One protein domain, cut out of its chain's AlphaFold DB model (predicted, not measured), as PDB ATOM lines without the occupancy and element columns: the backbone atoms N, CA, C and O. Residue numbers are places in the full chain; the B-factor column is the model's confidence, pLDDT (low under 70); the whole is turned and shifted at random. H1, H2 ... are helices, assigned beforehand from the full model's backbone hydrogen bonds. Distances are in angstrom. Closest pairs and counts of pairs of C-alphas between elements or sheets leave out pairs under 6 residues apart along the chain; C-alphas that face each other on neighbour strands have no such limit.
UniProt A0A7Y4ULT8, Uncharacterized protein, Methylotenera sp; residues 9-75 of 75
ATOM      1  N   CYS A   9     -12.816  37.727  29.051       56.06
ATOM      2  CA  CYS A   9     -12.399  37.391  27.691       56.06
ATOM      3  C   CYS A   9     -13.414  36.464  27.018       56.06
ATOM      4  O   CYS A   9     -13.753  36.692  25.864       56.06
ATOM      5  N   LEU A  10     -13.947  35.469  27.737       63.44
ATOM      6  CA  LEU A  10     -14.979  34.569  27.215       63.44
ATOM      7  C   LEU A  10     -16.294  35.308  26.929       63.44
ATOM      8  O   LEU A  10     -16.904  35.076  25.892       63.44
ATOM      9  N   GLU A  11     -16.718  36.222  27.807       63.81
ATOM     10  CA  GLU A  11     -17.911  37.052  27.565       63.81
ATOM     11  C   GLU A  11     -17.714  38.003  26.376       63.81
ATOM     12  O   GLU A  11     -18.611  38.149  25.546       63.81
ATOM     13  N   SER A  12     -16.543  38.638  26.267       64.12
ATOM     14  CA  SER A  12     -16.231  39.537  25.147       64.12
ATOM     15  C   SER A  12     -16.120  38.773  23.826       64.12
ATOM     16  O   SER A  12     -16.614  39.238  22.803       64.12
ATOM     17  N   PHE A  13     -15.541  37.572  23.861       66.81
ATOM     18  CA  PHE A  13     -15.488  36.657  22.725       66.81
ATOM     19  C   PHE A  13     -16.887  36.191  22.311       66.81
ATOM     20  O   PHE A  13     -17.225  36.257  21.136       66.81
ATOM     21  N   GLY A  14     -17.736  35.807  23.271       66.06
ATOM     22  CA  GLY A  14     -19.125  35.431  23.003       66.06
ATOM     23  C   GLY A  14     -19.913  36.546  22.312       66.06
ATOM     24  O   GLY A  14     -20.605  36.284  21.334       66.06
ATOM     25  N   LYS A  15     -19.741  37.801  22.748       71.25
ATOM     26  CA  LYS A  15     -20.350  38.970  22.086       71.25
ATOM     27  C   LYS A  15     -19.823  39.183  20.671       71.25
ATOM     28  O   LYS A  15     -20.616  39.435  19.772       71.25
ATOM     29  N   LEU A  16     -18.514  39.047  20.465       70.12
ATOM     30  CA  LEU A  16     -17.905  39.175  19.142       70.12
ATOM     31  C   LEU A  16     -18.433  38.105  18.174       70.12
ATOM     32  O   LEU A  16     -18.761  38.420  17.033       70.12
ATOM     33  N   CYS A  17     -18.569  36.861  18.637       68.12
ATOM     34  CA  CYS A  17     -19.174  35.784  17.858       68.12
ATOM     35  C   CYS A  17     -20.661  36.046  17.580       68.12
ATOM     36  O   CYS A  17     -21.100  35.860  16.451       68.12
ATOM     37  N   GLU A  18     -21.436  36.533  18.556       71.25
ATOM     38  CA  GLU A  18     -22.836  36.923  18.329       71.25
ATOM     39  C   GLU A  18     -22.974  38.059  17.304       71.25
ATOM     40  O   GLU A  18     -23.904  38.056  16.498       71.25
ATOM     41  N   GLU A  19     -22.076  39.044  17.333       68.75
ATOM     42  CA  GLU A  19     -22.044  40.145  16.367       68.75
ATOM     43  C   GLU A  19     -21.661  39.659  14.964       68.75
ATOM     44  O   GLU A  19     -22.298  40.060  13.987       68.75
ATOM     45  N   ALA A  20     -20.686  38.755  14.858       65.19
ATOM     46  CA  ALA A  20     -20.281  38.154  13.591       65.19
ATOM     47  C   ALA A  20     -21.382  37.267  12.987       65.19
ATOM     48  O   ALA A  20     -21.686  37.381  11.801       65.19
ATOM     49  N   ASN A  21     -22.047  36.452  13.810       63.94
ATOM     50  CA  ASN A  21     -23.120  35.558  13.370       63.94
ATOM     51  C   ASN A  21     -24.366  36.351  12.912       63.94
ATOM     52  O   ASN A  21     -25.020  36.006  11.931       63.94
ATOM     53  N   LYS A  22     -24.642  37.513  13.530       69.62
ATOM     54  CA  LYS A  22     -25.694  38.445  13.069       69.62
ATOM     55  C   LYS A  22     -25.397  39.093  11.719       69.62
ATOM     56  O   LYS A  22     -26.329  39.584  11.081       69.62
ATOM     57  N   SER A  23     -24.136  39.153  11.291       64.94
ATOM     58  CA  SER A  23     -23.780  39.899  10.089       64.94
ATOM     59  C   SER A  23     -24.002  39.101   8.797       64.94
ATOM     60  O   SER A  23     -24.045  39.723   7.741       64.94
ATOM     61  N   ASN A  24     -24.178  37.769   8.830       64.50
ATOM     62  CA  ASN A  24     -24.216  36.890   7.639       64.50
ATOM     63  C   ASN A  24     -23.018  37.078   6.672       64.50
ATOM     64  O   ASN A  24     -23.053  36.587   5.546       64.50
ATOM     65  N   LEU A  25     -21.967  37.810   7.072       67.19
ATOM     66  CA  LEU A  25     -20.837  38.153   6.194       67.19
ATOM     67  C   LEU A  25     -19.741  37.085   6.224       67.19
ATOM     68  O   LEU A  25     -18.934  37.022   5.303       67.19
ATOM     69  N   VAL A  26     -19.696  36.287   7.289       65.69
ATOM     70  CA  VAL A  26     -18.663  35.284   7.564       65.69
ATOM     71  C   VAL A  26     -19.289  34.109   8.305       65.69
ATOM     72  O   VAL A  26     -20.211  34.303   9.098       65.69
ATOM     73  N   SER A  27     -18.807  32.895   8.036       76.56
ATOM     74  CA  SER A  27     -19.217  31.713   8.796       76.56
ATOM     75  C   SER A  27     -18.657  31.759  10.226       76.56
ATOM     76  O   SER A  27     -17.698  32.483  10.504       76.56
ATOM     77  N   ASP A  28     -19.225  30.972  11.144       73.19
ATOM     78  CA  ASP A  28     -18.688  30.848  12.508       73.19
ATOM     79  C   ASP A  28     -17.235  30.333  12.504       73.19
ATOM     80  O   ASP A  28     -16.418  30.780  13.311       73.19
ATOM     81  N   GLU A  29     -16.893  29.442  11.569       76.06
ATOM     82  CA  GLU A  29     -15.531  28.924  11.380       76.06
ATOM     83  C   GLU A  29     -14.569  30.032  10.932       76.06
ATOM     84  O   GLU A  29     -13.496  30.196  11.520       76.06
ATOM     85  N   ASP A  30     -14.978  30.859   9.964       70.31
ATOM     86  CA  ASP A  30     -14.188  32.012   9.519       70.31
ATOM     87  C   ASP A  30     -14.023  33.041  10.643       70.31
ATOM     88  O   ASP A  30     -12.944  33.602  10.829       70.31
ATOM     89  N   CYS A  31     -15.075  33.285  11.429       73.06
ATOM     90  CA  CYS A  31     -15.012  34.182  12.578       73.06
ATOM     91  C   CYS A  31     -13.992  33.686  13.610       73.06
ATOM     92  O   CYS A  31     -13.114  34.446  14.025       73.06
ATOM     93  N   GLN A  32     -14.056  32.408  13.987       74.06
ATOM     94  CA  GLN A  32     -13.100  31.801  14.917       74.06
ATOM     95  C   GLN A  32     -11.664  31.902  14.398       74.06
ATOM     96  O   GLN A  32     -10.766  32.281  15.157       74.06
ATOM     97  N   TYR A  33     -11.456  31.627  13.108       75.69
ATOM     98  CA  TYR A  33     -10.160  31.759  12.453       75.69
ATOM     99  C   TYR A  33      -9.625  33.194  12.540       75.69
ATOM    100  O   TYR A  33      -8.512  33.413  13.020       75.69
ATOM    101  N   TRP A  34     -10.433  34.191  12.170       74.56
ATOM    102  CA  TRP A  34     -10.010  35.593  12.193       74.56
ATOM    103  C   TRP A  34      -9.755  36.117  13.603       74.56
ATOM    104  O   TRP A  34      -8.865  36.948  13.792       74.56
ATOM    105  N   VAL A  35     -10.502  35.649  14.606       79.19
ATOM    106  CA  VAL A  35     -10.236  36.015  16.002       79.19
ATOM    107  C   VAL A  35      -8.926  35.405  16.483       79.19
ATOM    108  O   VAL A  35      -8.123  36.112  17.098       79.19
ATOM    109  N   TYR A  36      -8.683  34.131  16.173       81.12
ATOM    110  CA  TYR A  36      -7.409  33.487  16.469       81.12
ATOM    111  C   TYR A  36      -6.245  34.231  15.801       81.12
ATOM    112  O   TYR A  36      -5.286  34.600  16.478       81.12
ATOM    113  N   GLU A  37      -6.350  34.522  14.502       79.00
ATOM    114  CA  GLU A  37      -5.285  35.178  13.741       79.00
ATOM    115  C   GLU A  37      -5.021  36.605  14.235       79.00
ATOM    116  O   GLU A  37      -3.871  36.978  14.458       79.00
ATOM    117  N   ARG A  38      -6.067  37.391  14.522       79.62
ATOM    118  CA  ARG A  38      -5.899  38.729  15.116       79.62
ATOM    119  C   ARG A  38      -5.269  38.676  16.503       79.62
ATOM    120  O   ARG A  38      -4.407  39.499  16.800       79.62
ATOM    121  N   GLY A  39      -5.683  37.725  17.342       83.94
ATOM    122  CA  GLY A  39      -5.096  37.529  18.667       83.94
ATOM    123  C   GLY A  39      -3.619  37.147  18.587       83.94
ATOM    124  O   GLY A  39      -2.796  37.703  19.313       83.94
ATOM    125  N   TYR A  40      -3.272  36.253  17.658       82.81
ATOM    126  CA  TYR A  40      -1.894  35.863  17.382       82.81
ATOM    127  C   TYR A  40      -1.051  37.055  16.913       82.81
ATOM    128  O   TYR A  40      -0.007  37.329  17.502       82.81
ATOM    129  N   LEU A  41      -1.521  37.812  15.917       79.38
ATOM    130  CA  LEU A  41      -0.816  38.990  15.403       79.38
ATOM    131  C   LEU A  41      -0.603  40.054  16.489       79.38
ATOM    132  O   LEU A  41       0.501  40.577  16.620       79.38
ATOM    133  N   ALA A  42      -1.622  40.327  17.310       83.75
ATOM    134  CA  ALA A  42      -1.508  41.263  18.428       83.75
ATOM    135  C   ALA A  42      -0.484  40.794  19.477       83.75
ATOM    136  O   ALA A  42       0.280  41.601  20.003       83.75
ATOM    137  N   ALA A  43      -0.432  39.488  19.764       86.31
ATOM    138  CA  ALA A  43       0.566  38.927  20.669       86.31
ATOM    139  C   ALA A  43       1.993  39.060  20.107       86.31
ATOM    140  O   ALA A  43       2.906  39.405  20.855       86.31
ATOM    141  N   ILE A  44       2.189  38.830  18.803       88.50
ATOM    142  CA  ILE A  44       3.491  38.992  18.137       88.50
ATOM    143  C   ILE A  44       3.953  40.454  18.155       88.50
ATOM    144  O   ILE A  44       5.111  40.717  18.482       88.50
ATOM    145  N   ASP A  45       3.065  41.403  17.856       86.88
ATOM    146  CA  ASP A  45       3.382  42.837  17.883       86.88
ATOM    147  C   ASP A  45       3.807  43.291  19.288       86.88
ATOM    148  O   ASP A  45       4.866  43.892  19.479       86.88
ATOM    149  N   ALA A  46       3.046  42.884  20.308       86.75
ATOM    150  CA  ALA A  46       3.383  43.169  21.695       86.75
ATOM    151  C   ALA A  46       4.743  42.566  22.098       86.75
ATOM    152  O   ALA A  46       5.557  43.255  22.708       86.75
ATOM    153  N   LEU A  47       5.029  41.309  21.731       90.25
ATOM    154  CA  LEU A  47       6.321  40.670  22.024       90.25
ATOM    155  C   LEU A  47       7.484  41.363  21.301       90.25
ATOM    156  O   LEU A  47       8.563  41.515  21.876       90.25
ATOM    157  N   THR A  48       7.261  41.818  20.068       90.00
ATOM    158  CA  THR A  48       8.247  42.586  19.292       90.00
ATOM    159  C   THR A  48       8.570  43.898  19.998       90.00
ATOM    160  O   THR A  48       9.738  44.220  20.205       90.00
ATOM    161  N   ARG A  49       7.548  44.602  20.494       88.44
ATOM    162  CA  ARG A  49       7.730  45.824  21.282       88.44
ATOM    163  C   ARG A  49       8.520  45.584  22.570       88.44
ATOM    164  O   ARG A  49       9.366  46.412  22.918       88.44
ATOM    165  N   VAL A  50       8.288  44.465  23.263       90.88
ATOM    166  CA  VAL A  50       9.102  44.084  24.432       90.88
ATOM    167  C   VAL A  50      10.562  43.884  24.025       90.88
ATOM    168  O   VAL A  50      11.454  44.406  24.683       90.88
ATOM    169  N   MET A  51      10.823  43.194  22.916       90.88
ATOM    170  CA  MET A  51      12.185  42.962  22.419       90.88
ATOM    171  C   MET A  51      12.919  44.261  22.026       90.88
ATOM    172  O   MET A  51      14.147  44.352  22.163       90.88
ATOM    173  N   GLU A  52      12.194  45.250  21.504       90.38
ATOM    174  CA  GLU A  52      12.740  46.547  21.084       90.38
ATOM    175  C   GLU A  52      12.968  47.507  22.255       90.38
ATOM    176  O   GLU A  52      13.981  48.203  22.289       90.38
ATOM    177  N   THR A  53      12.036  47.551  23.209       89.44
ATOM    178  CA  THR A  53      12.014  48.577  24.268       89.44
ATOM    179  C   THR A  53      12.412  48.062  25.648       89.44
ATOM    180  O   THR A  53      12.739  48.860  26.520       89.44
ATOM    181  N   GLY A  54      12.365  46.746  25.868       83.75
ATOM    182  CA  GLY A  54      12.547  46.109  27.175       83.75
ATOM    183  C   GLY A  54      11.380  46.311  28.152       83.75
ATOM    184  O   GLY A  54      11.455  45.854  29.289       83.75
ATOM    185  N   LEU A  55      10.302  46.994  27.746       81.75
ATOM    186  CA  LEU A  55       9.164  47.336  28.605       81.75
ATOM    187  C   LEU A  55       7.948  46.447  28.313       81.75
ATOM    188  O   LEU A  55       7.767  45.991  27.188       81.75
ATOM    189  N   GLY A  56       7.082  46.254  29.312       78.44
ATOM    190  CA  GLY A  56       5.773  45.601  29.143       78.44
ATOM    191  C   GLY A  56       5.777  44.070  29.222       78.44
ATOM    192  O   GLY A  56       4.825  43.423  28.792       78.44
ATOM    193  N   ALA A  57       6.826  43.460  29.783       79.19
ATOM    194  CA  ALA A  57       6.913  42.002  29.907       79.19
ATOM    195  C   ALA A  57       5.848  41.382  30.840       79.19
ATOM    196  O   ALA A  57       5.477  40.221  30.663       79.19
ATOM    197  N   ASP A  58       5.333  42.150  31.804       81.94
ATOM    198  CA  ASP A  58       4.291  41.714  32.745       81.94
ATOM    199  C   ASP A  58       2.859  42.041  32.274       81.94
ATOM    200  O   ASP A  58       1.893  41.593  32.892       81.94
ATOM    201  N   ASP A  59       2.702  42.761  31.158       81.81
ATOM    202  CA  ASP A  59       1.396  43.250  30.687       81.81
ATOM    203  C   ASP A  59       0.565  42.160  29.983       81.81
ATOM    204  O   ASP A  59      -0.631  42.324  29.731       81.81
ATOM    205  N   PHE A  60       1.176  41.016  29.664       83.62
ATOM    206  CA  PHE A  60       0.471  39.895  29.053       83.62
ATOM    207  C   PHE A  60      -0.412  39.179  30.077       83.62
ATOM    208  O   PHE A  60       0.070  38.724  31.105       83.62
ATOM    209  N   ALA A  61      -1.693  38.967  29.768       82.62
ATOM    210  CA  ALA A  61      -2.579  38.172  30.629       82.62
ATOM    211  C   ALA A  61      -2.243  36.665  30.623       82.62
ATOM    212  O   ALA A  61      -2.569  35.950  31.568       82.62
ATOM    213  N   SER A  62      -1.608  36.165  29.555       83.69
ATOM    214  CA  SER A  62      -1.180  34.764  29.457       83.69
ATOM    215  C   SER A  62       0.141  34.552  30.208       83.69
ATOM    216  O   SER A  62       1.151  35.138  29.805       83.69
ATOM    217  N   PRO A  63       0.195  33.653  31.213       86.12
ATOM    218  CA  PRO A  63       1.434  33.352  31.934       86.12
ATOM    219  C   PRO A  63       2.563  32.863  31.018       86.12
ATOM    220  O   PRO A  63       3.735  33.147  31.247       86.12
ATOM    221  N   GLN A  64       2.220  32.142  29.947       86.75
ATOM    222  CA  GLN A  64       3.196  31.654  28.972       86.75
ATOM    223  C   GLN A  64       3.800  32.807  28.165       86.75
ATOM    224  O   GLN A  64       5.015  32.841  27.971       86.75
ATOM    225  N   LEU A  65       2.977  33.776  27.747       87.50
ATOM    226  CA  LEU A  65       3.463  34.964  27.042       87.50
ATOM    227  C   LEU A  65       4.309  35.855  27.956       87.50
ATOM    228  O   LEU A  65       5.333  36.346  27.499       87.50
ATOM    229  N   GLN A  66       3.970  35.981  29.244       89.62
ATOM    230  CA  GLN A  66       4.814  36.693  30.215       89.62
ATOM    231  C   GLN A  66       6.209  36.066  30.338       89.62
ATOM    232  O   GLN A  66       7.209  36.777  30.344       89.62
ATOM    233  N   ILE A  67       6.305  34.731  30.406       91.56
ATOM    234  CA  ILE A  67       7.604  34.034  30.467       91.56
ATOM    235  C   ILE A  67       8.436  34.329  29.215       91.56
ATOM    236  O   ILE A  67       9.638  34.571  29.317       91.56
ATOM    237  N   ILE A  68       7.813  34.302  28.035       91.44
ATOM    238  CA  ILE A  68       8.496  34.605  26.771       91.44
ATOM    239  C   ILE A  68       8.934  36.073  26.747       91.44
ATOM    240  O   ILE A  68      10.088  36.356  26.439       91.44
ATOM    241  N   ALA A  69       8.049  36.994  27.122       91.50
ATOM    242  CA  ALA A  69       8.325  38.423  27.140       91.50
ATOM    243  C   ALA A  69       9.473  38.779  28.100       91.50
ATOM    244  O   ALA A  69      10.357  39.543  27.729       91.50
ATOM    245  N   LYS A  70       9.525  38.164  29.290       91.25
ATOM    246  CA  LYS A  70      10.638  38.337  30.242       91.25
ATOM    247  C   LYS A  70      11.973  37.925  29.639       91.25
ATOM    248  O   LYS A  70      12.904  38.718  29.637       91.25
ATOM    249  N   LYS A  71      12.032  36.745  29.017       91.06
ATOM    250  CA  LYS A  71      13.243  36.276  28.324       91.06
ATOM    251  C   LYS A  71      13.686  37.212  27.199       91.06
ATOM    252  O   LYS A  71      14.878  37.338  26.956       91.06
ATOM    253  N   LEU A  72      12.741  37.840  26.496       89.56
ATOM    254  CA  LEU A  72      13.046  38.813  25.440       89.56
ATOM    255  C   LEU A  72      13.537  40.158  25.995       89.56
ATOM    256  O   LEU A  72      14.326  40.827  25.329       89.56
ATOM    257  N   ALA A  73      13.076  40.552  27.183       86.69
ATOM    258  CA  ALA A  73      13.485  41.783  27.857       86.69
ATOM    259  C   ALA A  73      14.861  41.670  28.545       86.69
ATOM    260  O   ALA A  73      15.558  42.671  28.675       86.69
ATOM    261  N   GLU A  74      15.270  40.466  28.954       80.94
ATOM    262  CA  GLU A  74      16.523  40.150  29.669       80.94
ATOM    263  C   GLU A  74      17.804  40.171  28.795       80.94
ATOM    264  O   GLU A  74      18.764  39.479  29.126       80.94
ATOM    265  N   LYS A  75      17.830  40.926  27.686       58.16
ATOM    266  CA  LYS A  75      18.982  40.998  26.756       58.16
ATOM    267  C   LYS A  75      20.347  41.128  27.439       58.16
ATOM    268  O   LYS A  75      20.506  42.030  28.292       58.16
TER     269      LYS A  75
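What this domain is: This is residues 9 to 75 of the 75 residues of an uncharacterized protein of Methylotenera sp (UniProt A0A7Y4ULT8). One long straight helix, H2, makes the long axis, and a shorter helix meets it near each end: H1 folds back from its first end to make an open V, and H3 packs on its last residues after the link has doubled back. H1 and H3 stay apart, and between them residues 36 to 42 of H2 stand free, so the middle of the long helix is bare. The printed part has 67 residues with three named helices, in the order H1, H2, H3, and no named strand; the class is all helix. The whole is loose, with a radius of gyration of the C-alphas of 15.2 A, and its outline is a rod with spans of 47 by 19 by 15 A.

How they stand to each other: H1, residues 9 to 23, touches H2, residues 28 to 53, at a steep tilt of 48 degrees, and the two run opposite ways. H1 touches H2 with residues 17 to 21 alone, and H2 touches H1 with residues 28 to 32 alone; the closest C-alphas of the two helices are those of Asn 21 and Asp 28, 6.5 A apart. H3, residues 63 to 73, touches residues 47 to 53 of H2 alone, and the closest C-alphas are those of Met 51 and Leu 72, 5.2 A apart. H2 and H3 run the same way at a shallow tilt of 32 degrees, only just short of steep. H1 and H3 are apart. In H1, H2 and H3, every O i to N i+4 pair is within hydrogen-bond range.

Where its parts are: H1 begins at Cys 9, with its C-alpha at (-12.399, 37.391, 27.691), and is 21.1 A long from first to last C-alpha. H2 begins at Asp 28, with its C-alpha at (-18.688, 30.848, 12.508), and measures 37.4 A to the C-alpha of Thr 53. H3 measures 15.3 A from Pro 63 to Ala 73, and its last C-alpha is at (13.485, 41.783, 27.857).

The domain as a whole: The two C-alphas farthest apart are those of Asn 24 and Lys 75, at 47.4 A; Lys 75 is the chain's last residue. The printed part has no cut. The link from H1 to H2 is tight, with 4 residues, and the link from H2 to H3 is short, with 9 residues. The mean pLDDT of the printed part is 78.7, and that of H1 is 66. Residues 9 to 14, residue 17, residues 19 to 26 and residue 75 are under 70.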